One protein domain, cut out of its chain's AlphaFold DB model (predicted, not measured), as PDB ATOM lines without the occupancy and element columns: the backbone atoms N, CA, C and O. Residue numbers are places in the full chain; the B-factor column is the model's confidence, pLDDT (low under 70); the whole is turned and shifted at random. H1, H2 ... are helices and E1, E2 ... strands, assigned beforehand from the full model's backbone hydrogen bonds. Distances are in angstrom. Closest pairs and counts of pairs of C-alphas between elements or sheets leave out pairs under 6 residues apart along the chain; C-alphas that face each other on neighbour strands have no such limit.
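Overview. This is residues 22 to 68 of the 98 residues of the protein "6-aminohexanoate hydrolase" of Deltaproteobacteria bacterium (UniProt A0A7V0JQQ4). A single helix, H1, runs lengthwise along one face of a two-stranded hairpin, E1 and E2, as two loosely associated layers. After the hairpin, residues 62 to 68 turn to the side away from H1. The printed part has 47 residues, with one named helix and two named strands in the order H1, E1, E2; the sheet has the order E1, E2 and is antiparallel, and the class is mixed, helices and strands. The whole is only just loose, close to compact, with a radius of gyration of the C-alphas of 11.5 A, and its outline is flat, spanning 30 by 24 by 10 A.

Along the chain. The printed part begins at Glu 22. H1 is residues 28 to 41, 20.1 A from first to last C-alpha, and its C-alpha 28 stands at (303.527, 132.710, 401.890). E1 is residues 47 to 52, 17.0 A long, from C-alpha 47 at (320.481, 128.956, 403.408). E2 is residues 55 to 61, 17.7 A long, and ends with C-alpha 61 at (318.944, 126.059, 400.567).

Arrangement. H1 and E2 are near each other, with 7 pairs of C-alphas within 10 A; between H1 and E1 there are 2 such pairs. E1 and E2 form a hairpin, antiparallel at 171 degrees between their directions. The C-alphas of Ser 47 and Tyr 61 face each other at 4.3 A. N 50 and O 58 are within hydrogen-bond range at 2.8 A, and so are N 60 and O 48 at 2.9 A. In H1 every O i to N i+4 pair is within hydrogen-bond range.

Size, cuts and confidence. The two C-alphas farthest apart, those of Gly 25 and Pro 64, are 31.0 A apart. The printed part has no cut. The links H1 to E1 and E1 to E2 are tight. The mean pLDDT of the printed part is 95.1, and no printed residue is under 70.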
ATOM      1  N   GLU A  22     300.668 130.186 406.518       98.00
ATOM      2  CA  GLU A  22     299.321 130.677 406.819       98.00
ATOM      3  C   GLU A  22     298.839 130.208 408.196       98.00
ATOM      4  O   GLU A  22     298.354 131.015 408.989       98.00
ATOM      5  N   LYS A  23     299.053 128.926 408.530       96.25
ATOM      6  CA  LYS A  23     298.757 128.374 409.868       96.25
ATOM      7  C   LYS A  23     299.548 129.058 410.982       96.25
ATOM      8  O   LYS A  23     299.091 129.075 412.118       96.25
ATOM      9  N   GLN A  24     300.709 129.626 410.663       95.38
ATOM     10  CA  GLN A  24     301.523 130.398 411.603       95.38
ATOM     11  C   GLN A  24     301.295 131.914 411.488       95.38
ATOM     12  O   GLN A  24     302.067 132.699 412.040       95.38
ATOM     13  N   GLY A  25     300.248 132.357 410.783       95.69
ATOM     14  CA  GLY A  25     299.912 133.774 410.628       95.69
ATOM     15  C   GLY A  25     300.920 134.549 409.775       95.69
ATOM     16  O   GLY A  25     301.168 135.732 410.026       95.69
ATOM     17  N   MET A  26     301.564 133.881 408.817       96.94
ATOM     18  CA  MET A  26     302.484 134.457 407.835       96.94
ATOM     19  C   MET A  26     301.877 134.378 406.433       96.94
ATOM     20  O   MET A  26     301.114 133.468 406.126       96.94
ATOM     21  N   LYS A  27     302.230 135.331 405.567       97.56
ATOM     22  CA  LYS A  27     301.822 135.328 404.157       97.56
ATOM     23  C   LYS A  27     302.891 134.607 403.339       97.56
ATOM     24  O   LYS A  27     303.991 135.147 403.210       97.56
ATOM     25  N   SER A  28     302.587 133.444 402.761       96.94
ATOM     26  CA  SER A  28     303.527 132.710 401.890       96.94
ATOM     27  C   SER A  28     304.097 133.571 400.762       96.94
ATOM     28  O   SER A  28     305.299 133.524 400.523       96.94
ATOM     29  N   GLY A  29     303.282 134.433 400.142       97.88
ATOM     30  CA  GLY A  29     303.739 135.347 399.088       97.88
ATOM     31  C   GLY A  29     304.881 136.278 399.519       97.88
ATOM     32  O   GLY A  29     305.774 136.557 398.733       97.88
ATOM     33  N   MET A  30     304.929 136.705 400.787       97.38
ATOM     34  CA  MET A  30     306.045 137.519 401.289       97.38
ATOM     35  C   MET A  30     307.341 136.706 401.396       97.38
ATOM     36  O   MET A  30     308.417 137.221 401.098       97.38
ATOM     37  N   LEU A  31     307.238 135.438 401.798       97.50
ATOM     38  CA  LEU A  31     308.382 134.530 401.882       97.50
ATOM     39  C   LEU A  31     308.896 134.155 400.487       97.50
ATOM     40  O   LEU A  31     310.103 134.162 400.266       97.50
ATOM     41  N   ALA A  32     307.989 133.906 399.538       97.06
ATOM     42  CA  ALA A  32     308.333 133.666 398.138       97.06
ATOM     43  C   ALA A  32     309.077 134.866 397.533       97.06
ATOM     44  O   ALA A  32     310.198 134.706 397.055       97.06
ATOM     45  N   ASN A  33     308.527 136.078 397.683       97.56
ATOM     46  CA  ASN A  33     309.171 137.305 397.213       97.56
ATOM     47  C   ASN A  33     310.561 137.502 397.836       97.56
ATOM     48  O   ASN A  33     311.474 137.986 397.172       97.56
ATOM     49  N   MET A  34     310.750 137.147 399.112       96.25
ATOM     50  CA  MET A  34     312.065 137.212 399.756       96.25
ATOM     51  C   MET A  34     313.060 136.257 399.084       96.25
ATOM     52  O   MET A  34     314.174 136.666 398.768       96.25
ATOM     53  N   VAL A  35     312.663 135.005 398.841       95.69
ATOM     54  CA  VAL A  35     313.510 134.009 398.168       95.69
ATOM     55  C   VAL A  35     313.864 134.450 396.745       95.69
ATOM     56  O   VAL A  35     315.018 134.313 396.342       95.69
ATOM     57  N   GLU A  36     312.911 135.010 395.999       95.44
ATOM     58  CA  GLU A  36     313.145 135.571 394.660       95.44
ATOM     59  C   GLU A  36     314.139 136.733 394.705       95.44
ATOM     60  O   GLU A  36     315.159 136.689 394.023       95.44
ATOM     61  N   ASN A  37     313.924 137.706 395.594       95.62
ATOM     62  CA  ASN A  37     314.828 138.847 395.758       95.62
ATOM     63  C   ASN A  37     316.264 138.417 396.084       95.62
ATOM     64  O   ASN A  37     317.218 139.046 395.629       95.62
ATOM     65  N   ILE A  38     316.432 137.367 396.890       94.19
ATOM     66  CA  ILE A  38     317.756 136.853 397.258       94.19
ATOM     67  C   ILE A  38     318.469 136.254 396.049       94.19
ATOM     68  O   ILE A  38     319.655 136.522 395.851       94.19
ATOM     69  N   LYS A  39     317.736 135.506 395.219       91.06
ATOM     70  CA  LYS A  39     318.258 134.935 393.974       91.06
ATOM     71  C   LYS A  39     318.607 136.020 392.957       91.06
ATOM     72  O   LYS A  39     319.694 135.987 392.395       91.06
ATOM     73  N   GLU A  40     317.716 136.985 392.745       94.62
ATOM     74  CA  GLU A  40     317.890 138.043 391.742       94.62
ATOM     75  C   GLU A  40     319.044 138.990 392.072       94.62
ATOM     76  O   GLU A  40     319.793 139.393 391.186       94.62
ATOM     77  N   LYS A  41     319.211 139.341 393.351       93.69
ATOM     78  CA  LYS A  41     320.249 140.289 393.780       93.69
ATOM     79  C   LYS A  41     321.620 139.649 393.982       93.69
ATOM     80  O   LYS A  41     322.579 140.373 394.234       93.69
ATOM     81  N   GLY A  42     321.719 138.322 393.894       87.62
ATOM     82  CA  GLY A  42     322.984 137.603 394.045       87.62
ATOM     83  C   GLY A  42     323.616 137.774 395.427       87.62
ATOM     84  O   GLY A  42     324.839 137.844 395.540       87.62
ATOM     85  N   TYR A  43     322.802 137.884 396.484       89.50
ATOM     86  CA  TYR A  43     323.344 137.917 397.841       89.50
ATOM     87  C   TYR A  43     324.069 136.602 398.146       89.50
ATOM     88  O   TYR A  43     323.601 135.529 397.769       89.50
ATOM     89  N   ALA A  44     325.177 136.677 398.886       91.31
ATOM     90  CA  ALA A  44     325.922 135.509 399.365       91.31
ATOM     91  C   ALA A  44     325.193 134.822 400.539       91.31
ATOM     92  O   ALA A  44     325.719 134.713 401.645       91.31
ATOM     93  N   ILE A  45     323.939 134.429 400.311       94.38
ATOM     94  CA  ILE A  45     323.096 133.706 401.261       94.38
ATOM     95  C   ILE A  45     323.054 132.245 400.825       94.38
ATOM     96  O   ILE A  45     322.621 131.926 399.721       94.38
ATOM     97  N   GLU A  46     323.494 131.363 401.713       94.88
ATOM     98  CA  GLU A  46     323.646 129.932 401.429       94.88
ATOM     99  C   GLU A  46     322.396 129.134 401.844       94.88
ATOM    100  O   GLU A  46     321.988 128.192 401.161       94.88
ATOM    101  N   SER A  47     321.732 129.548 402.927       95.81
ATOM    102  CA  SER A  47     320.481 128.956 403.408       95.81
ATOM    103  C   SER A  47     319.663 129.932 404.257       95.81
ATOM    104  O   SER A  47     320.183 130.927 404.770       95.81
ATOM    105  N   ILE A  48     318.361 129.662 404.384       96.38
ATOM    106  CA  ILE A  48     317.428 130.392 405.246       96.38
ATOM    107  C   ILE A  48     316.463 129.402 405.883       96.38
ATOM    108  O   ILE A  48     315.701 128.734 405.184       96.38
ATOM    109  N   THR A  49     316.399 129.422 407.209       96.44
ATOM    110  CA  THR A  49     315.383 128.706 407.979       96.44
ATOM    111  C   THR A  49     314.567 129.716 408.783       96.44
ATOM    112  O   THR A  49     315.122 130.549 409.499       96.44
ATOM    113  N   ILE A  50     313.240 129.657 408.672       97.12
ATOM    114  CA  ILE A  50     312.313 130.506 409.424       97.12
ATOM    115  C   ILE A  50     311.459 129.636 410.326       97.12
ATOM    116  O   ILE A  50     310.792 128.698 409.886       97.12
ATOM    117  N   ILE A  51     311.441 130.026 411.594       95.44
ATOM    118  CA  ILE A  51     310.712 129.364 412.656       95.44
ATOM    119  C   ILE A  51     309.712 130.343 413.276       95.44
ATOM    120  O   ILE A  51     310.071 131.472 413.610       95.44
ATOM    121  N   ARG A  52     308.467 129.900 413.486       93.88
ATOM    122  CA  ARG A  52     307.439 130.673 414.201       93.88
ATOM    123  C   ARG A  52     306.551 129.769 415.052       93.88
ATOM    124  O   ARG A  52     306.135 128.709 414.600       93.88
ATOM    125  N   ASN A  53     306.277 130.200 416.286       92.31
ATOM    126  CA  ASN A  53     305.481 129.474 417.288       92.31
ATOM    127  C   ASN A  53     305.894 128.004 417.461       92.31
ATOM    128  O   ASN A  53     305.050 127.118 417.567       92.31
ATOM    129  N   GLY A  54     307.195 127.722 417.441       91.81
ATOM    130  CA  GLY A  54     307.670 126.352 417.581       91.81
ATOM    131  C   GLY A  54     307.685 125.545 416.279       91.81
ATOM    132  O   GLY A  54     308.139 124.418 416.334       91.81
ATOM    133  N   TYR A  55     307.263 126.056 415.116       94.50
ATOM    134  CA  TYR A  55     307.252 125.301 413.850       94.50
ATOM    135  C   TYR A  55     308.238 125.864 412.825       94.50
ATOM    136  O   TYR A  55     308.364 127.083 412.699       94.50
ATOM    137  N   ILE A  56     308.877 124.988 412.043       96.44
ATOM    138  CA  ILE A  56     309.554 125.396 410.803       96.44
ATOM    139  C   ILE A  56     308.478 125.788 409.798       96.44
ATOM    140  O   ILE A  56     307.588 125.001 409.477       96.44
ATOM    141  N   VAL A  57     308.567 127.019 409.313       97.50
ATOM    142  CA  VAL A  57     307.639 127.587 408.332       97.50
ATOM    143  C   VAL A  57     308.251 127.615 406.938       97.50
ATOM    144  O   VAL A  57     307.546 127.497 405.938       97.50
ATOM    145  N   MET A  58     309.569 127.768 406.868       97.44
ATOM    146  CA  MET A  58     310.326 127.724 405.629       97.44
ATOM    147  C   MET A  58     311.732 127.232 405.931       97.44
ATOM    148  O   MET A  58     312.325 127.647 406.925       97.44
ATOM    149  N   ASP A  59     312.253 126.381 405.057       96.31
ATOM    150  CA  ASP A  59     313.624 125.897 405.110       96.31
ATOM    151  C   ASP A  59     314.146 125.782 403.675       96.31
ATOM    152  O   ASP A  59     313.667 124.960 402.891       96.31
ATOM    153  N   ALA A  60     315.021 126.707 403.291       95.69
ATOM    154  CA  ALA A  60     315.464 126.907 401.918       95.69
ATOM    155  C   ALA A  60     316.991 126.900 401.837       95.69
ATOM    156  O   ALA A  60     317.669 127.582 402.602       95.69
ATOM    157  N   TYR A  61     317.516 126.177 400.850       95.94
ATOM    158  CA  TYR A  61     318.944 126.059 400.567       95.94
ATOM    159  C   TYR A  61     319.203 126.491 399.127       95.94
ATOM    160  O   TYR A  61     318.437 126.144 398.222       95.94
ATOM    161  N   PHE A  62     320.262 127.262 398.910       94.44
ATOM    162  CA  PHE A  62     320.630 127.765 397.589       94.44
ATOM    163  C   PHE A  62     321.796 126.945 397.038       94.44
ATOM    164  O   PHE A  62     322.712 126.602 397.775       94.44
ATOM    165  N   TYR A  63     321.775 126.593 395.750       90.50
ATOM    166  CA  TYR A  63     322.828 125.764 395.151       90.50
ATOM    167  C   TYR A  63     324.219 126.414 395.306       90.50
ATOM    168  O   TYR A  63     324.331 127.619 395.066       90.50
ATOM    169  N   PRO A  64     325.280 125.649 395.646       93.06
ATOM    170  CA  PRO A  64     325.344 124.185 395.812       93.06
ATOM    171  C   PRO A  64     325.089 123.674 397.245       93.06
ATOM    172  O   PRO A  64     325.372 122.515 397.543       93.06
ATOM    173  N   PHE A  65     324.591 124.520 398.144       95.69
ATOM    174  CA  PHE A  65     324.409 124.193 399.555       95.69
ATOM    175  C   PHE A  65     323.194 123.291 399.785       95.69
ATOM    176  O   PHE A  65     322.193 123.336 399.066       95.69
ATOM    177  N   THR A  66     323.291 122.456 400.814       95.75
ATOM    178  CA  THR A  66     322.258 121.499 401.219       95.75
ATOM    179  C   THR A  66     322.030 121.590 402.722       95.75
ATOM    180  O   THR A  66     322.827 122.193 403.439       95.75
ATOM    181  N   LYS A  67     320.989 120.920 403.220       94.06
ATOM    182  CA  LYS A  67     320.723 120.803 404.662       94.06
ATOM    183  C   LYS A  67     321.886 120.244 405.486       94.06
ATOM    184  O   LYS A  67     321.988 120.541 406.669       94.06
ATOM    185  N   ASP A  68     322.749 119.444 404.861       95.75
ATOM    186  CA  ASP A  68     323.862 118.767 405.525       95.75
ATOM    187  C   ASP A  68     325.179 119.555 405.385       95.75
ATOM    188  O   ASP A  68     326.223 119.145 405.903       95.75
TER     189      ASP A  68